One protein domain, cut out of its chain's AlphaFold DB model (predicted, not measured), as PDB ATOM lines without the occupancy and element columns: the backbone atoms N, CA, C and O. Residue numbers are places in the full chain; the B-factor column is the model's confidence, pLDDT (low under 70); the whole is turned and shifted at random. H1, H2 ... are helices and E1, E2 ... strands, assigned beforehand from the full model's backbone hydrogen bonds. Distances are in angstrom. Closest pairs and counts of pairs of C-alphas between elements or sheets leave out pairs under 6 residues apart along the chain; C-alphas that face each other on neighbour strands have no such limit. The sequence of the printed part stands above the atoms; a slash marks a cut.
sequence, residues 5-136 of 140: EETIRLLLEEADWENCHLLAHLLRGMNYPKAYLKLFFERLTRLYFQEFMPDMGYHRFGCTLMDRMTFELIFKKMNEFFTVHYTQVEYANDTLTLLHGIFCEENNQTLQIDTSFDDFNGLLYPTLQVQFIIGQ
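Overview. This is residues 5 to 136 of the 140 residues of an uncharacterized protein of Microscillaceae bacterium (UniProt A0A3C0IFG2). A twisted sheet of four strands forms a wall, with H3 slanting over its E4 and E3 half and H5 over its E1 and E2 half, and no named helix on the other face. H2 packs on H3 away from the sheet and H1 packs on H2, the three folding back and forth with their centres in a triangle, while little H4 lies near one end of the long axis. The printed part has 132 residues, with five named helices followed by four strands; the sheet's order is E1 E2 E4 E3, mixed, and the class is mixed, helices and strands. It is compact, with a radius of gyration of the C-alphas of 14.9 A and spans of 45 by 31 by 22 A.

Arrangement. E2, residues 95 to 102, and E4, residues 127 to 134, are the inner strands, parallel at 16 degrees, with N 98 and O 129 at 2.9 A, within hydrogen-bond range. Edge strand E1, residues 84 to 92, forms an antiparallel hairpin with E2, N 88 and O 99 being 2.9 A apart. Edge strand E3, residues 111 to 116, forms another with E4, N 113 and O 132 being 2.8 A apart. H3, residues 34 to 52, and H5, residues 68 to 78, are on the same face, making two layers, helices on one face of a sheet. H3 is over E4 and E3 at a height over the sheet of 9.8 A, slantwise at 45 degrees to E3 on the local plane; its C-alpha 38 is 6.3 A from that of Ile 113. H5 is over E2 and only just over E1, with 3 C-alphas on E1, at a height of 8.9 A, slantwise at 34 degrees to E2 on the local plane. H3, with residues 44 to 48 alone, and H5 only just touch, with 3 pairs of C-alphas within 8 A, the closest being Tyr 48 and Ile 74 at 6.6 A, at a steep tilt of 61 degrees. H2, residues 17 to 29, forms a helical hairpin with H3 at 22 degrees, the closest C-alphas being Cys 20 and Leu 44 at 6.9 A. H1, residues 5 to 11, forms another with H2 at 20 degrees, Leu 11 and Asn 19 being closest at 5.3 A between C-alphas. H4, residues 56 to 59, touches no helix. In H1 and H2 every O i to N i+4 pair is within hydrogen-bond range, against 14 of 15 in H3 and 6 of 7 in H5; H4 is too short for one.

Along the chain. From first to last C-alpha, E4 measures 23.0 A, E1 22.9 A, E2 22.2 A, H3 27.2 A and H2 18.5 A. C-alpha 5 of H1 is at (-28.956, 16.732, -23.965), and C-alpha 134 of E4 is at (-21.608, 22.779, -42.155).

Size, cuts and confidence. The C-alphas farthest apart, those of Phe 61 and Glu 106, are 46.5 A apart. The printed part has no cut and no long link. Confidence is under 70 at residues 54 to 78, 104 to 109, 121 to 125 and 136.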
ATOM      1  N   GLU A   5     -28.804  15.314 -24.314       81.94
ATOM      2  CA  GLU A   5     -28.956  16.732 -23.965       81.94
ATOM      3  C   GLU A   5     -28.399  17.074 -22.570       81.94
ATOM      4  O   GLU A   5     -27.862  18.160 -22.357       81.94
ATOM      5  N   GLU A   6     -28.523  16.149 -21.619       85.06
ATOM      6  CA  GLU A   6     -28.023  16.288 -20.249       85.06
ATOM      7  C   GLU A   6     -26.501  16.120 -20.218       85.06
ATOM      8  O   GLU A   6     -25.803  16.932 -19.618       85.06
ATOM      9  N   THR A   7     -25.978  15.146 -20.968       84.75
ATOM     10  CA  THR A   7     -24.532  14.971 -21.162       84.75
ATOM     11  C   THR A   7     -23.905  16.194 -21.832       84.75
ATOM     12  O   THR A   7     -22.868  16.667 -21.382       84.75
ATOM     13  N   ILE A   8     -24.541  16.752 -22.870       85.94
ATOM     14  CA  ILE A   8     -24.061  17.976 -23.530       85.94
ATOM     15  C   ILE A   8     -23.982  19.138 -22.540       85.94
ATOM     16  O   ILE A   8     -22.998  19.872 -22.546       85.94
ATOM     17  N   ARG A   9     -24.996  19.311 -21.685       85.06
ATOM     18  CA  ARG A   9     -24.989  20.370 -20.670       85.06
ATOM     19  C   ARG A   9     -23.820  20.229 -19.702       85.06
ATOM     20  O   ARG A   9     -23.124  21.212 -19.499       85.06
ATOM     21  N   LEU A  10     -23.573  19.025 -19.189       86.50
ATOM     22  CA  LEU A  10     -22.450  18.761 -18.284       86.50
ATOM     23  C   LEU A  10     -21.097  19.049 -18.956       86.50
ATOM     24  O   LEU A  10     -20.253  19.726 -18.384       86.50
ATOM     25  N   LEU A  11     -20.914  18.628 -20.212       86.75
ATOM     26  CA  LEU A  11     -19.686  18.915 -20.973       86.75
ATOM     27  C   LEU A  11     -19.511  20.414 -21.284       86.75
ATOM     28  O   LEU A  11     -18.399  20.891 -21.501       86.75
ATOM     29  N   LEU A  12     -20.607  21.175 -21.300       82.62
ATOM     30  CA  LEU A  12     -20.598  22.632 -21.423       82.62
ATOM     31  C   LEU A  12     -20.354  23.352 -20.081       82.62
ATOM     32  O   LEU A  12     -20.223  24.577 -20.084       82.62
ATOM     33  N   GLU A  13     -20.230  22.661 -18.947       82.44
ATOM     34  CA  GLU A  13     -19.925  23.296 -17.654       82.44
ATOM     35  C   GLU A  13     -18.411  23.469 -17.435       82.44
ATOM     36  O   GLU A  13     -17.981  24.548 -17.035       82.44
ATOM     37  N   GLU A  14     -17.577  22.502 -17.834       79.88
ATOM     38  CA  GLU A  14     -16.112  22.531 -17.628       79.88
ATOM     39  C   GLU A  14     -15.298  22.858 -18.894       79.88
ATOM     40  O   GLU A  14     -15.413  22.196 -19.931       79.88
ATOM     41  N   ALA A  15     -14.582  23.986 -18.876       72.81
ATOM     42  CA  ALA A  15     -13.911  24.531 -20.055       72.81
ATOM     43  C   ALA A  15     -12.521  23.907 -20.231       72.81
ATOM     44  O   ALA A  15     -11.513  24.498 -19.853       72.81
ATOM     45  N   ASP A  16     -12.483  22.715 -20.819       86.00
ATOM     46  CA  ASP A  16     -11.253  22.008 -21.168       86.00
ATOM     47  C   ASP A  16     -11.369  21.288 -22.523       86.00
ATOM     48  O   ASP A  16     -12.447  21.141 -23.115       86.00
ATOM     49  N   TRP A  17     -10.217  20.864 -23.040       84.38
ATOM     50  CA  TRP A  17     -10.106  20.270 -24.369       84.38
ATOM     51  C   TRP A  17     -10.689  18.864 -24.461       84.38
ATOM     52  O   TRP A  17     -11.208  18.496 -25.515       84.38
ATOM     53  N   GLU A  18     -10.637  18.083 -23.385       87.69
ATOM     54  CA  GLU A  18     -11.173  16.721 -23.366       87.69
ATOM     55  C   GLU A  18     -12.699  16.759 -23.479       87.69
ATOM     56  O   GLU A  18     -13.286  16.092 -24.337       87.69
ATOM     57  N   ASN A  19     -13.339  17.649 -22.721       88.38
ATOM     58  CA  ASN A  19     -14.772  17.885 -22.814       88.38
ATOM     59  C   ASN A  19     -15.183  18.455 -24.179       88.38
ATOM     60  O   ASN A  19     -16.227  18.068 -24.714       88.38
ATOM     61  N   CYS A  20     -14.348  19.288 -24.813       87.00
ATOM     62  CA  CYS A  20     -14.575  19.721 -26.196       87.00
ATOM     63  C   CYS A  20     -14.507  18.551 -27.195       87.00
ATOM     64  O   CYS A  20     -15.352  18.468 -28.090       87.00
ATOM     65  N   HIS A  21     -13.563  17.616 -27.043       85.81
ATOM     66  CA  HIS A  21     -13.485  16.413 -27.884       85.81
ATOM     67  C   HIS A  21     -14.732  15.539 -27.734       85.81
ATOM     68  O   HIS A  21     -15.353  15.157 -28.731       85.81
ATOM     69  N   LEU A  22     -15.136  15.257 -26.496       89.12
ATOM     70  CA  LEU A  22     -16.328  14.460 -26.204       89.12
ATOM     71  C   LEU A  22     -17.594  15.116 -26.766       89.12
ATOM     72  O   LEU A  22     -18.423  14.447 -27.390       89.12
ATOM     73  N   LEU A  23     -17.718  16.434 -26.609       88.69
ATOM     74  CA  LEU A  23     -18.846  17.191 -27.128       88.69
ATOM     75  C   LEU A  23     -18.884  17.164 -28.664       88.69
ATOM     76  O   LEU A  23     -19.943  16.912 -29.232       88.69
ATOM     77  N   ALA A  24     -17.746  17.317 -29.347       86.62
ATOM     78  CA  ALA A  24     -17.674  17.213 -30.808       86.62
ATOM     79  C   ALA A  24     -18.158  15.845 -31.323       86.62
ATOM     80  O   ALA A  24     -18.960  15.777 -32.261       86.62
ATOM     81  N   HIS A  25     -17.746  14.751 -30.670       86.75
ATOM     82  CA  HIS A  25     -18.208  13.403 -31.009       86.75
ATOM     83  C   HIS A  25     -19.718  13.226 -30.815       86.75
ATOM     84  O   HIS A  25     -20.385  12.663 -31.688       86.75
ATOM     85  N   LEU A  26     -20.274  13.732 -29.710       88.88
ATOM     86  CA  LEU A  26     -21.715  13.677 -29.450       88.88
ATOM     87  C   LEU A  26     -22.510  14.485 -30.477       88.88
ATOM     88  O   LEU A  26     -23.496  13.988 -31.018       88.88
ATOM     89  N   LEU A  27     -22.067  15.705 -30.791       86.56
ATOM     90  CA  LEU A  27     -22.736  16.568 -31.765       86.56
ATOM     91  C   LEU A  27     -22.733  15.961 -33.166       86.56
ATOM     92  O   LEU A  27     -23.753  16.025 -33.851       86.56
ATOM     93  N   ARG A  28     -21.631  15.316 -33.565       82.19
ATOM     94  CA  ARG A  28     -21.572  14.542 -34.808       82.19
ATOM     95  C   ARG A  28     -22.568  13.382 -34.791       82.19
ATOM     96  O   ARG A  28     -23.334  13.239 -35.736       82.19
ATOM     97  N   GLY A  29     -22.606  12.593 -33.714       83.06
ATOM     98  CA  GLY A  29     -23.554  11.478 -33.568       83.06
ATOM     99  C   GLY A  29     -25.028  11.906 -33.550       83.06
ATOM    100  O   GLY A  29     -25.905  11.120 -33.894       83.06
ATOM    101  N   MET A  30     -25.306  13.160 -33.188       85.12
ATOM    102  CA  MET A  30     -26.642  13.766 -33.200       85.12
ATOM    103  C   MET A  30     -26.977  14.502 -34.506       85.12
ATOM    104  O   MET A  30     -27.988  15.203 -34.562       85.12
ATOM    105  N   ASN A  31     -26.142  14.368 -35.539       79.50
ATOM    106  CA  ASN A  31     -26.265  15.084 -36.805       79.50
ATOM    107  C   ASN A  31     -26.362  16.611 -36.630       79.50
ATOM    108  O   ASN A  31     -27.253  17.269 -37.167       79.50
ATOM    109  N   TYR A  32     -25.415  17.181 -35.884       79.44
ATOM    110  CA  TYR A  32     -25.153  18.621 -35.887       79.44
ATOM    111  C   TYR A  32     -26.354  19.487 -35.438       79.44
ATOM    112  O   TYR A  32     -26.784  20.391 -36.159       79.44
ATOM    113  N   PRO A  33     -26.902  19.274 -34.223       83.75
ATOM    114  CA  PRO A  33     -28.004  20.084 -33.710       83.75
ATOM    115  C   PRO A  33     -27.576  21.552 -33.527       83.75
ATOM    116  O   PRO A  33     -26.750  21.877 -32.671       83.75
ATOM    117  N   LYS A  34     -28.182  22.460 -34.309       81.31
ATOM    118  CA  LYS A  34     -27.804  23.889 -34.390       81.31
ATOM    119  C   LYS A  34     -27.704  24.587 -33.028       81.31
ATOM    120  O   LYS A  34     -26.791  25.381 -32.819       81.31
ATOM    121  N   ALA A  35     -28.614  24.275 -32.102       83.62
ATOM    122  CA  ALA A  35     -28.650  24.881 -30.769       83.62
ATOM    123  C   ALA A  35     -27.371  24.616 -29.953       83.62
ATOM    124  O   ALA A  35     -26.910  25.502 -29.239       83.62
ATOM    125  N   TYR A  36     -26.784  23.425 -30.081       85.69
ATOM    126  CA  TYR A  36     -25.590  23.044 -29.325       85.69
ATOM    127  C   TYR A  36     -24.294  23.351 -30.072       85.69
ATOM    128  O   TYR A  36     -23.278  23.606 -29.435       85.69
ATOM    129  N   LEU A  37     -24.322  23.386 -31.407       83.69
ATOM    130  CA  LEU A  37     -23.137  23.730 -32.193       83.69
ATOM    131  C   LEU A  37     -22.668  25.160 -31.972       83.69
ATOM    132  O   LEU A  37     -21.469  25.385 -31.850       83.69
ATOM    133  N   LYS A  38     -23.600  26.115 -31.874       85.12
ATOM    134  CA  LYS A  38     -23.245  27.499 -31.550       85.12
ATOM    135  C   LYS A  38     -22.481  27.575 -30.222       85.12
ATOM    136  O   LYS A  38     -21.396  28.143 -30.177       85.12
ATOM    137  N   LEU A  39     -23.014  26.927 -29.183       86.50
ATOM    138  CA  LEU A  39     -22.404  26.880 -27.849       86.50
ATOM    139  C   LEU A  39     -21.041  26.181 -27.859       86.50
ATOM    140  O   LEU A  39     -20.103  26.628 -27.204       86.50
ATOM    141  N   PHE A  40     -20.926  25.089 -28.614       86.06
ATOM    142  CA  PHE A  40     -19.673  24.368 -28.774       86.06
ATOM    143  C   PHE A  40     -18.593  25.248 -29.419       86.06
ATOM    144  O   PHE A  40     -17.490  25.344 -28.886       86.06
ATOM    145  N   PHE A  41     -18.905  25.924 -30.527       82.00
ATOM    146  CA  PHE A  41     -17.934  26.782 -31.200       82.00
ATOM    147  C   PHE A  41     -17.559  28.007 -30.365       82.00
ATOM    148  O   PHE A  41     -16.379  28.327 -30.267       82.00
ATOM    149  N   GLU A  42     -18.530  28.643 -29.699       84.19
ATOM    150  CA  GLU A  42     -18.267  29.710 -28.727       84.19
ATOM    151  C   GLU A  42     -17.258  29.266 -27.667       84.19
ATOM    152  O   GLU A  42     -16.283  29.967 -27.388       84.19
ATOM    153  N   ARG A  43     -17.469  28.077 -27.096       85.62
ATOM    154  CA  ARG A  43     -16.571  27.508 -26.094       85.62
ATOM    155  C   ARG A  43     -15.183  27.237 -26.660       85.62
ATOM    156  O   ARG A  43     -14.205  27.646 -26.046       85.62
ATOM    157  N   LEU A  44     -15.101  26.573 -27.809       82.81
ATOM    158  CA  LEU A  44     -13.837  26.194 -28.433       82.81
ATOM    159  C   LEU A  44     -12.971  27.424 -28.730       82.81
ATOM    160  O   LEU A  44     -11.787  27.447 -28.403       82.81
ATOM    161  N   THR A  45     -13.578  28.474 -29.291       79.88
ATOM    162  CA  THR A  45     -12.896  29.742 -29.557       79.88
ATOM    163  C   THR A  45     -12.410  30.397 -28.261       79.88
ATOM    164  O   THR A  45     -11.261  30.824 -28.193       79.88
ATOM    165  N   ARG A  46     -13.233  30.434 -27.203       81.25
ATOM    166  CA  ARG A  46     -12.838  30.992 -25.894       81.25
ATOM    167  C   ARG A  46     -11.692  30.227 -25.245       81.25
ATOM    168  O   ARG A  46     -10.756  30.857 -24.764       81.25
ATOM    169  N   LEU A  47     -11.771  28.899 -25.237       82.19
ATOM    170  CA  LEU A  47     -10.755  28.034 -24.647       82.19
ATOM    171  C   LEU A  47      -9.401  28.234 -25.334       82.19
ATOM    172  O   LEU A  47      -8.379  28.357 -24.664       82.19
ATOM    173  N   TYR A  48      -9.408  28.381 -26.662       78.56
ATOM    174  CA  TYR A  48      -8.200  28.727 -27.396       78.56
ATOM    175  C   TYR A  48      -7.623  30.072 -26.943       78.56
ATOM    176  O   TYR A  48      -6.438  30.160 -26.629       78.56
ATOM    177  N   PHE A  49      -8.441  31.130 -26.901       76.38
ATOM    178  CA  PHE A  49      -7.959  32.442 -26.463       76.38
ATOM    179  C   PHE A  49      -7.420  32.405 -25.030       76.38
ATOM    180  O   PHE A  49      -6.431  33.063 -24.743       76.38
ATOM    181  N   GLN A  50      -8.014  31.610 -24.142       78.12
ATOM    182  CA  GLN A  50      -7.516  31.448 -22.776       78.12
ATOM    183  C   GLN A  50      -6.147  30.758 -22.717       78.12
ATOM    184  O   GLN A  50      -5.284  31.205 -21.966       78.12
ATOM    185  N   GLU A  51      -5.929  29.692 -23.490       77.12
ATOM    186  CA  GLU A  51      -4.664  28.945 -23.457       77.12
ATOM    187  C   GLU A  51      -3.532  29.673 -24.189       77.12
ATOM    188  O   GLU A  51      -2.408  29.745 -23.692       77.12
ATOM    189  N   PHE A  52      -3.820  30.219 -25.369       71.50
ATOM    190  CA  PHE A  52      -2.798  30.763 -26.266       71.50
ATOM    191  C   PHE A  52      -2.686  32.288 -26.206       71.50
ATOM    192  O   PHE A  52      -1.702  32.843 -26.693       71.50
ATOM    193  N   MET A  53      -3.658  32.968 -25.590       70.69
ATOM    194  CA  MET A  53      -3.628  34.410 -25.328       70.69
ATOM    195  C   MET A  53      -3.997  34.744 -23.867       70.69
ATOM    196  O   MET A  53      -4.895  35.556 -23.625       70.69
ATOM    197  N   PRO A  54      -3.300  34.166 -22.868       65.88
ATOM    198  CA  PRO A  54      -3.636  34.362 -21.456       65.88
ATOM    199  C   PRO A  54      -3.509  35.829 -21.001       65.88
ATOM    200  O   PRO A  54      -4.239  36.257 -20.110       65.88
ATOM    201  N   ASP A  55      -2.653  36.624 -21.658       65.12
ATOM    202  CA  ASP A  55      -2.416  38.044 -21.364       65.12
ATOM    203  C   ASP A  55      -3.008  38.981 -22.434       65.12
ATOM    204  O   ASP A  55      -2.338  39.861 -22.980       65.12
ATOM    205  N   MET A  56      -4.305  38.854 -22.725       62.53
ATOM    206  CA  MET A  56      -5.007  39.762 -23.655       62.53
ATOM    207  C   MET A  56      -4.856  41.253 -23.297       62.53
ATOM    208  O   MET A  56      -4.828  42.114 -24.175       62.53
ATOM    209  N   GLY A  57      -4.673  41.577 -22.011       57.03
ATOM    210  CA  GLY A  57      -4.370  42.938 -21.557       57.03
ATOM    211  C   GLY A  57      -3.001  43.465 -22.012       57.03
ATOM    212  O   GLY A  57      -2.864  44.665 -22.230       57.03
ATOM    213  N   TYR A  58      -2.005  42.596 -22.209       57.88
ATOM    214  CA  TYR A  58      -0.698  42.960 -22.767       57.88
ATOM    215  C   TYR A  58      -0.804  43.251 -24.272       57.88
ATOM    216  O   TYR A  58      -0.250  44.238 -24.760       57.88
ATOM    217  N   HIS A  59      -1.608  42.463 -24.990       55.50
ATOM    218  CA  HIS A  59      -1.902  42.667 -26.413       55.50
ATOM    219  C   HIS A  59      -2.735  43.929 -26.697       55.50
ATOM    220  O   HIS A  59      -2.677  44.467 -27.799       55.50
ATOM    221  N   ARG A  60      -3.450  44.463 -25.695       52.62
ATOM    222  CA  ARG A  60      -4.175  45.743 -25.788       52.62
ATOM    223  C   ARG A  60      -3.249  46.962 -25.915       52.62
ATOM    224  O   ARG A  60      -3.655  47.977 -26.475       52.62
ATOM    225  N   PHE A  61      -2.031  46.887 -25.367       51.00
ATOM    226  CA  PHE A  61      -1.089  48.016 -25.301       51.00
ATOM    227  C   PHE A  61       0.219  47.782 -26.069       51.00
ATOM    228  O   PHE A  61       0.913  48.745 -26.395       51.00
ATOM    229  N   GLY A  62       0.566  46.527 -26.367       45.56
ATOM    230  CA  GLY A  62       1.710  46.160 -27.194       45.56
ATOM    231  C   GLY A  62       1.309  45.984 -28.656       45.56
ATOM    232  O   GLY A  62       0.295  45.375 -28.955       45.56
ATOM    233  N   CYS A  63       2.139  46.478 -29.571       42.38
ATOM    234  CA  CYS A  63       1.988  46.467 -31.031       42.38
ATOM    235  C   CYS A  63       1.885  45.077 -31.713       42.38
ATOM    236  O   CYS A  63       2.289  44.940 -32.867       42.38
ATOM    237  N   THR A  64       1.385  44.033 -31.051       49.53
ATOM    238  CA  THR A  64       1.015  42.773 -31.708       49.53
ATOM    239  C   THR A  64      -0.406  42.911 -32.235       49.53
ATOM    240  O   THR A  64      -1.373  42.489 -31.610       49.53
ATOM    241  N   LEU A  65      -0.536  43.535 -33.408       52.69
ATOM    242  CA  LEU A  65      -1.712  43.319 -34.243       52.69
ATOM    243  C   LEU A  65      -1.828  41.805 -34.428       52.69
ATOM    244  O   LEU A  65      -0.929  41.206 -35.017       52.69
ATOM    245  N   MET A  66      -2.875  41.185 -33.878       59.28
ATOM    246  CA  MET A  66      -3.182  39.798 -34.206       59.28
ATOM    247  C   MET A  66      -3.382  39.732 -35.710       59.28
ATOM    248  O   MET A  66      -4.353  40.258 -36.261       59.28
ATOM    249  N   ASP A  67      -2.401  39.155 -36.374       58.28
ATOM    250  CA  ASP A  67      -2.414  38.983 -37.803       58.28
ATOM    251  C   ASP A  67      -3.245  37.754 -38.170       58.28
ATOM    252  O   ASP A  67      -3.613  36.917 -37.341       58.28
ATOM    253  N   ARG A  68      -3.530  37.628 -39.461       61.31
ATOM    254  CA  ARG A  68      -4.204  36.466 -40.041       61.31
ATOM    255  C   ARG A  68      -3.595  35.127 -39.585       61.31
ATOM    256  O   ARG A  68      -4.334  34.164 -39.403       61.31
ATOM    257  N   MET A  69      -2.279  35.074 -39.368       64.69
ATOM    258  CA  MET A  69      -1.554  33.866 -38.967       64.69
ATOM    259  C   MET A  69      -1.936  33.394 -37.556       64.69
ATOM    260  O   MET A  69      -2.061  32.193 -37.319       64.69
ATOM    261  N   THR A  70      -2.193  34.324 -36.632       67.31
ATOM    262  CA  THR A  70      -2.686  34.013 -35.277       67.31
ATOM    263  C   THR A  70      -4.016  33.258 -35.327       67.31
ATOM    264  O   THR A  70      -4.217  32.274 -34.613       67.31
ATOM    265  N   PHE A  71      -4.900  33.669 -36.231       66.06
ATOM    266  CA  PHE A  71      -6.189  33.023 -36.435       66.06
ATOM    267  C   PHE A  71      -6.047  31.667 -37.129       66.06
ATOM    268  O   PHE A  71      -6.654  30.696 -36.695       66.06
ATOM    269  N   GLU A  72      -5.166  31.536 -38.122       66.25
ATOM    270  CA  GLU A  72      -4.868  30.247 -38.766       66.25
ATOM    271  C   GLU A  72      -4.421  29.153 -37.770       66.25
ATOM    272  O   GLU A  72      -4.761  27.977 -37.947       66.25
ATOM    273  N   LEU A  73      -3.747  29.524 -36.675       68.62
ATOM    274  CA  LEU A  73      -3.384  28.601 -35.592       68.62
ATOM    275  C   LEU A  73      -4.589  28.149 -34.745       68.62
ATOM    276  O   LEU A  73      -4.667  26.958 -34.423       68.62
ATOM    277  N   ILE A  74      -5.560  29.042 -34.482       65.50
ATOM    278  CA  ILE A  74      -6.868  28.692 -33.879       65.50
ATOM    279  C   ILE A  74      -7.491  27.541 -34.662       65.50
ATOM    280  O   ILE A  74      -7.946  26.544 -34.098       65.50
ATOM    281  N   PHE A  75      -7.430  27.635 -35.986       65.56
ATOM    282  CA  PHE A  75      -8.103  26.700 -36.884       65.56
ATOM    283  C   PHE A  75      -7.378  25.376 -37.031       65.56
ATOM    284  O   PHE A  75      -8.020  24.330 -37.127       65.56
ATOM    285  N   LYS A  76      -6.044  25.378 -36.976       68.06
ATOM    286  CA  LYS A  76      -5.291  24.123 -36.922       68.06
ATOM    287  C   LYS A  76      -5.659  23.307 -35.682       68.06
ATOM    288  O   LYS A  76      -5.742  22.088 -35.781       68.06
ATOM    289  N   LYS A  77      -5.935  23.969 -34.554       69.12
ATOM    290  CA  LYS A  77      -6.456  23.311 -33.351       69.12
ATOM    291  C   LYS A  77      -7.888  22.815 -33.538       69.12
ATOM    292  O   LYS A  77      -8.179  21.682 -33.178       69.12
ATOM    293  N   MET A  78      -8.759  23.592 -34.184       69.00
ATOM    294  CA  MET A  78     -10.122  23.148 -34.520       69.00
ATOM    295  C   MET A  78     -10.166  21.873 -35.378       69.00
ATOM    296  O   MET A  78     -11.084  21.068 -35.214       69.00
ATOM    297  N   ASN A  79      -9.162  21.662 -36.239       70.31
ATOM    298  CA  ASN A  79      -9.028  20.447 -37.048       70.31
ATOM    299  C   ASN A  79      -8.885  19.153 -36.231       70.31
ATOM    300  O   ASN A  79      -9.145  18.071 -36.755       70.31
ATOM    301  N   GLU A  80      -8.503  19.243 -34.954       71.69
ATOM    302  CA  GLU A  80      -8.469  18.095 -34.041       71.69
ATOM    303  C   GLU A  80      -9.887  17.638 -33.633       71.69
ATOM    304  O   GLU A  80     -10.069  16.498 -33.208       71.69
ATOM    305  N   PHE A  81     -10.900  18.499 -33.797       70.50
ATOM    306  CA  PHE A  81     -12.285  18.269 -33.363       70.50
ATOM    307  C   PHE A  81     -13.247  18.067 -34.539       70.50
ATOM    308  O   PHE A  81     -14.124  17.207 -34.488       70.50
ATOM    309  N   PHE A  82     -13.079  18.848 -35.611       70.69
ATOM    310  CA  PHE A  82     -13.874  18.767 -36.838       70.69
ATOM    311  C   PHE A  82     -12.934  18.772 -38.025       70.69
ATOM    312  O   PHE A  82     -11.988  19.543 -38.052       70.69
ATOM    313  N   THR A  83     -13.221  17.984 -39.056       73.31
ATOM    314  CA  THR A  83     -12.500  18.126 -40.321       73.31
ATOM    315  C   THR A  83     -12.938  19.433 -40.984       73.31
ATOM    316  O   THR A  83     -13.984  19.491 -41.634       73.31
ATOM    317  N   VAL A  84     -12.167  20.506 -40.797       74.62
ATOM    318  CA  VAL A  84     -12.394  21.783 -41.476       74.62
ATOM    319  C   VAL A  84     -11.790  21.676 -42.873       74.62
ATOM    320  O   VAL A  84     -10.603  21.424 -43.049       74.62
ATOM    321  N   HIS A  85     -12.636  21.830 -43.881       75.81
ATOM    322  CA  HIS A  85     -12.291  21.657 -45.291       75.81
ATOM    323  C   HIS A  85     -11.901  22.973 -45.956       75.81
ATOM    324  O   HIS A  85     -11.154  22.989 -46.930       75.81
ATOM    325  N   TYR A  86     -12.418  24.081 -45.434       76.62
ATOM    326  CA  TYR A  86     -12.145  25.409 -45.947       76.62
ATOM    327  C   TYR A  86     -12.073  26.403 -44.800       76.62
ATOM    328  O   TYR A  86     -12.839  26.307 -43.840       76.62
ATOM    329  N   THR A  87     -11.156  27.360 -44.894       74.88
ATOM    330  CA  THR A  87     -11.129  28.509 -43.996       74.88
ATOM    331  C   THR A  87     -10.847  29.782 -44.771       74.88
ATOM    332  O   THR A  87      -9.925  29.821 -45.588       74.88
ATOM    333  N   GLN A  88     -11.609  30.826 -44.466       79.25
ATOM    334  CA  GLN A  88     -11.371  32.181 -44.937       79.25
ATOM    335  C   GLN A  88     -11.227  33.116 -43.747       79.25
ATOM    336  O   GLN A  88     -11.959  33.009 -42.767       79.25
ATOM    337  N   VAL A  89     -10.294  34.053 -43.859       75.81
ATOM    338  CA  VAL A  89     -10.163  35.168 -42.927       75.81
ATOM    339  C   VAL A  89     -10.454  36.431 -43.718       75.81
ATOM    340  O   VAL A  89      -9.749  36.728 -44.685       75.81
ATOM    341  N   GLU A  90     -11.492  37.156 -43.324       81.19
ATOM    342  CA  GLU A  90     -11.874  38.433 -43.911       81.19
ATOM    343  C   GLU A  90     -11.723  39.538 -42.871       81.19
ATOM    344  O   GLU A  90     -12.087  39.371 -41.711       81.19
ATOM    345  N   TYR A  91     -11.186  40.679 -43.292       77.69
ATOM    346  CA  TYR A  91     -11.105  41.874 -42.462       77.69
ATOM    347  C   TYR A  91     -11.839  43.007 -43.171       77.69
ATOM    348  O   TYR A  91     -11.418  43.441 -44.245       77.69
ATOM    349  N   ALA A  92     -12.938  43.474 -42.586       81.25
ATOM    350  CA  ALA A  92     -13.745  44.558 -43.130       81.25
ATOM    351  C   ALA A  92     -14.446  45.315 -41.999       81.25
ATOM    352  O   ALA A  92     -14.957  44.699 -41.071       81.25
ATOM    353  N   ASN A  93     -14.516  46.648 -42.094       82.75
ATOM    354  CA  ASN A  93     -15.243  47.503 -41.141       82.75
ATOM    355  C   ASN A  93     -14.879  47.232 -39.664       82.75
ATOM    356  O   ASN A  93     -15.763  46.983 -38.848       82.75
ATOM    357  N   ASP A  94     -13.580  47.196 -39.347       77.38
ATOM    358  CA  ASP A  94     -13.053  46.879 -38.006       77.38
ATOM    359  C   ASP A  94     -13.542  45.534 -37.434       77.38
ATOM    360  O   ASP A  94     -13.469  45.279 -36.234       77.38
ATOM    361  N   THR A  95     -14.025  44.647 -38.301       78.75
ATOM    362  CA  THR A  95     -14.479  43.304 -37.960       78.75
ATOM    363  C   THR A  95     -13.586  42.298 -38.656       78.75
ATOM    364  O   THR A  95     -13.332  42.381 -39.861       78.75
ATOM    365  N   LEU A  96     -13.106  41.337 -37.881       78.38
ATOM    366  CA  LEU A  96     -12.452  40.157 -38.400       78.38
ATOM    367  C   LEU A  96     -13.468  39.019 -38.436       78.38
ATOM    368  O   LEU A  96     -13.932  38.571 -37.387       78.38
ATOM    369  N   THR A  97     -13.773  38.543 -39.637       82.94
ATOM    370  CA  THR A  97     -14.661  37.407 -39.865       82.94
ATOM    371  C   THR A  97     -13.843  36.175 -40.208       82.94
ATOM    372  O   THR A  97     -13.001  36.185 -41.108       82.94
ATOM    373  N   LEU A  98     -14.114  35.094 -39.493       77.38
ATOM    374  CA  LEU A  98     -13.495  33.796 -39.690       77.38
ATOM    375  C   LEU A  98     -14.550  32.844 -40.224       77.38
ATOM    376  O   LEU A  98     -15.489  32.507 -39.511       77.38
ATOM    377  N   LEU A  99     -14.421  32.440 -41.479       80.12
ATOM    378  CA  LEU A  99     -15.351  31.524 -42.120       80.12
ATOM    379  C   LEU A  99     -14.763  30.117 -42.133       80.12
ATOM    380  O   LEU A  99     -13.667  29.922 -42.650       80.12
ATOM    381  N   HIS A 100     -15.507  29.131 -41.638       78.12
ATOM    382  CA  HIS A 100     -15.102  27.726 -41.610       78.12
ATOM    383  C   HIS A 100     -16.101  26.843 -42.341       78.12
ATOM    384  O   HIS A 100     -17.259  26.750 -41.946       78.12
ATOM    385  N   GLY A 101     -15.635  26.139 -43.369       78.94
ATOM    386  CA  GLY A 101     -16.391  25.090 -44.044       78.94
ATOM    387  C   GLY A 101     -16.105  23.726 -43.426       78.94
ATOM    388  O   GLY A 101     -14.974  23.249 -43.490       78.94
ATOM    389  N   ILE A 102     -17.117  23.074 -42.863       77.88
ATOM    390  CA  ILE A 102     -17.061  21.700 -42.356       77.88
ATOM    391  C   ILE A 102     -17.927  20.839 -43.274       77.88
ATOM    392  O   ILE A 102     -19.153  20.932 -43.256       77.88
ATOM    393  N   PHE A 103     -17.306  19.992 -44.089       72.81
ATOM    394  CA  PHE A 103     -18.058  19.087 -44.946       72.81
ATOM    395  C   PHE A 103     -18.624  17.922 -44.131       72.81
ATOM    396  O   PHE A 103     -17.932  17.311 -43.313       72.81
ATOM    397  N   CYS A 104     -19.892  17.610 -44.375       69.94
ATOM    398  CA  CYS A 104     -20.560  16.449 -43.816       69.94
ATOM    399  C   CYS A 104     -21.361  15.762 -44.923       69.94
ATOM    400  O   CYS A 104     -22.373  16.295 -45.368       69.94
ATOM    401  N   GLU A 105     -20.906  14.582 -45.353       64.62
ATOM    402  CA  GLU A 105     -21.547  13.788 -46.418       64.62
ATOM    403  C   GLU A 105     -22.973  13.355 -46.067       64.62
ATOM    404  O   GLU A 105     -23.822  13.226 -46.943       64.62
ATOM    405  N   GLU A 106     -23.244  13.149 -44.780       65.88
ATOM    406  CA  GLU A 106     -24.538  12.677 -44.283       65.88
ATOM    407  C   GLU A 106     -25.593  13.793 -44.234       65.88
ATOM    408  O   GLU A 106     -26.787  13.513 -44.102       65.88
ATOM    409  N   ASN A 107     -25.178  15.060 -44.360       62.50
ATOM    410  CA  ASN A 107     -26.054  16.210 -44.207       62.50
ATOM    411  C   ASN A 107     -26.265  16.915 -45.556       62.50
ATOM    412  O   ASN A 107     -25.448  17.715 -46.009       62.50
ATOM    413  N   ASN A 108     -27.414  16.653 -46.187       63.41
ATOM    414  CA  ASN A 108     -27.823  17.286 -47.452       63.41
ATOM    415  C   ASN A 108     -28.200  18.775 -47.308       63.41
ATOM    416  O   ASN A 108     -28.649  19.393 -48.271       63.41
ATOM    417  N   GLN A 109     -28.075  19.346 -46.109       68.69
ATOM    418  CA  GLN A 109     -28.401  20.736 -45.816       68.69
ATOM    419  C   GLN A 109     -27.144  21.499 -45.417       68.69
ATOM    420  O   GLN A 109     -26.365  21.037 -44.585       68.69
ATOM    421  N   THR A 110     -26.984  22.694 -45.980       78.00
ATOM    422  CA  THR A 110     -25.976  23.649 -45.528       78.00
ATOM    423  C   THR A 110     -26.505  24.386 -44.298       78.00
ATOM    424  O   THR A 110     -27.519  25.084 -44.360       78.00
ATOM    425  N   LEU A 111     -25.828  24.225 -43.166       81.06
ATOM    426  CA  LEU A 111     -26.118  24.914 -41.915       81.06
ATOM    427  C   LEU A 111     -25.109  26.040 -41.723       81.06
ATOM    428  O   LEU A 111     -23.916  25.782 -41.608       81.06
ATOM    429  N   GLN A 112     -25.602  27.273 -41.635       85.62
ATOM    430  CA  GLN A 112     -24.796  28.420 -41.233       85.62
ATOM    431  C   GLN A 112     -25.015  28.736 -39.748       85.62
ATOM    432  O   GLN A 112     -26.158  28.785 -39.260       85.62
ATOM    433  N   ILE A 113     -23.907  28.915 -39.033       84.31
ATOM    434  CA  ILE A 113     -23.850  29.271 -37.617       84.31
ATOM    435  C   ILE A 113     -22.935  30.476 -37.468       84.31
ATOM    436  O   ILE A 113     -21.738  30.375 -37.714       84.31
ATOM    437  N   ASP A 114     -23.512  31.582 -37.014       85.88
ATOM    438  CA  ASP A 114     -22.794  32.829 -36.791       85.88
ATOM    439  C   ASP A 114     -22.642  33.094 -35.290       85.88
ATOM    440  O   ASP A 114     -23.602  32.988 -34.509       85.88
ATOM    441  N   THR A 115     -21.429  33.480 -34.907       83.69
ATOM    442  CA  THR A 115     -21.048  33.794 -33.533       83.69
ATOM    443  C   THR A 115     -20.269  35.109 -33.502       83.69
ATOM    444  O   THR A 115     -19.263  35.249 -34.193       83.69
ATOM    445  N   SER A 116     -20.712  36.060 -32.675       82.81
ATOM    446  CA  SER A 116     -19.928  37.243 -32.302       82.81
ATOM    447  C   SER A 116     -19.306  37.036 -30.924       82.81
ATOM    448  O   SER A 116     -19.906  36.415 -30.045       82.81
ATOM    449  N   PHE A 117     -18.102  37.566 -30.732       80.00
ATOM    450  CA  PHE A 117     -17.414  37.544 -29.443       80.00
ATOM    451  C   PHE A 117     -17.248  38.965 -28.915       80.00
ATOM    452  O   PHE A 117     -16.144  39.502 -28.822       80.00
ATOM    453  N   ASP A 118     -18.380  39.592 -28.597       79.56
ATOM    454  CA  ASP A 118     -18.425  40.998 -28.188       79.56
ATOM    455  C   ASP A 118     -17.733  41.260 -26.847       79.56
ATOM    456  O   ASP A 118     -17.325  42.379 -26.556       79.56
ATOM    457  N   ASP A 119     -17.562  40.234 -26.024       73.31
ATOM    458  CA  ASP A 119     -16.817  40.311 -24.771       73.31
ATOM    459  C   ASP A 119     -15.297  40.422 -24.978       73.31
ATOM    460  O   ASP A 119     -14.585  40.841 -24.066       73.31
ATOM    461  N   PHE A 120     -14.801  40.124 -26.184       72.88
ATOM    462  CA  PHE A 120     -13.437  40.457 -26.586       72.88
ATOM    463  C   PHE A 120     -13.304  41.892 -27.128       72.88
ATOM    464  O   PHE A 120     -12.184  42.343 -27.395       72.88
ATOM    465  N   ASN A 121     -14.403  42.652 -27.253       69.00
ATOM    466  CA  ASN A 121     -14.332  44.052 -27.674       69.00
ATOM    467  C   ASN A 121     -13.518  44.869 -26.659       69.00
ATOM    468  O   ASN A 121     -13.771  44.853 -25.454       69.00
ATOM    469  N   GLY A 122     -12.517  45.597 -27.154       63.59
ATOM    470  CA  GLY A 122     -11.588  46.363 -26.321       63.59
ATOM    471  C   GLY A 122     -10.422  45.550 -25.745       63.59
ATOM    472  O   GLY A 122      -9.508  46.153 -25.176       63.59
ATOM    473  N   LEU A 123     -10.424  44.222 -25.913       65.69
ATOM    474  CA  LEU A 123      -9.247  43.355 -25.757       65.69
ATOM    475  C   LEU A 123      -8.538  43.140 -27.100       65.69
ATOM    476  O   LEU A 123      -7.313  43.076 -27.145       65.69
ATOM    477  N   LEU A 124      -9.311  43.084 -28.186       66.75
ATOM    478  CA  LEU A 124      -8.837  42.976 -29.563       66.75
ATOM    479  C   LEU A 124      -9.083  44.299 -30.307       66.75
ATOM    480  O   LEU A 124     -10.021  45.028 -29.982       66.75
ATOM    481  N   TYR A 125      -8.235  44.617 -31.295       66.56
ATOM    482  CA  TYR A 125      -8.415  45.801 -32.146       66.56
ATOM    483  C   TYR A 125      -9.664  45.676 -33.041       66.56
ATOM    484  O   TYR A 125     -10.467  46.606 -33.035       66.56
ATOM    485  N   PRO A 126      -9.887  44.551 -33.760       72.25
ATOM    486  CA  PRO A 126     -11.171  44.293 -34.402       72.25
ATOM    487  C   PRO A 126     -12.160  43.536 -33.509       72.25
ATOM    488  O   PRO A 126     -11.763  42.717 -32.677       72.25
ATOM    489  N   THR A 127     -13.454  43.718 -33.775       77.75
ATOM    490  CA  THR A 127     -14.493  42.790 -33.308       77.75
ATOM    491  C   THR A 127     -14.309  41.442 -33.996       77.75
ATOM    492  O   THR A 127     -14.093  41.374 -35.206       77.75
ATOM    493  N   LEU A 128     -14.404  40.356 -33.229       78.62
ATOM    494  CA  LEU A 128     -14.265  39.005 -33.756       78.62
ATOM    495  C   LEU A 128     -15.630  38.396 -34.073       78.62
ATOM    496  O   LEU A 128     -16.488  38.264 -33.194       78.62
ATOM    497  N   GLN A 129     -15.791  37.962 -35.316       84.94
ATOM    498  CA  GLN A 129     -16.915  37.159 -35.770       84.94
ATOM    499  C   GLN A 129     -16.413  35.834 -36.328       84.94
ATOM    500  O   GLN A 129     -15.412  35.771 -37.040       84.94
ATOM    501  N   VAL A 130     -17.127  34.761 -36.014       81.00
ATOM    502  CA  VAL A 130     -16.843  33.427 -36.533       81.00
ATOM    503  C   VAL A 130     -18.111  32.869 -37.154       81.00
ATOM    504  O   VAL A 130     -19.173  32.868 -36.534       81.00
ATOM    505  N   GLN A 131     -17.992  32.406 -38.390       85.50
ATOM    506  CA  GLN A 131     -19.048  31.809 -39.183       85.50
ATOM    507  C   GLN A 131     -18.664  30.367 -39.508       85.50
ATOM    508  O   GLN A 131     -17.610  30.099 -40.078       85.50
ATOM    509  N   PHE A 132     -19.536  29.424 -39.174       81.12
ATOM    510  CA  PHE A 132     -19.387  28.017 -39.521       81.12
ATOM    511  C   PHE A 132     -20.438  27.633 -40.552       81.12
ATOM    512  O   PHE A 132     -21.634  27.785 -40.312       81.12
ATOM    513  N   ILE A 133     -19.985  27.097 -41.679       83.25
ATOM    514  CA  ILE A 133     -20.798  26.491 -42.725       83.25
ATOM    515  C   ILE A 133     -20.597  24.980 -42.640       83.25
ATOM    516  O   ILE A 133     -19.517  24.480 -42.942       83.25
ATOM    517  N   ILE A 134     -21.628  24.244 -42.236       79.56
ATOM    518  CA  ILE A 134     -21.608  22.779 -42.155       79.56
ATOM    519  C   ILE A 134     -22.441  22.200 -43.297       79.56
ATOM    520  O   ILE A 134     -23.569  22.637 -43.492       79.56
ATOM    521  N   GLY A 135     -21.929  21.205 -44.020       77.44
ATOM    522  CA  GLY A 135     -22.633  20.551 -45.132       77.44
ATOM    523  C   GLY A 135     -21.932  20.793 -46.464       77.44
ATOM    524  O   GLY A 135     -20.703  20.774 -46.525       77.44
ATOM    525  N   GLN A 136     -22.685  21.009 -47.546       67.31
ATOM    526  CA  GLN A 136     -22.075  21.340 -48.836       67.31
ATOM    527  C   GLN A 136     -21.416  22.718 -48.763       67.31
ATOM    528  O   GLN A 136     -22.075  23.723 -48.482       67.31
TER     529      GLN A 136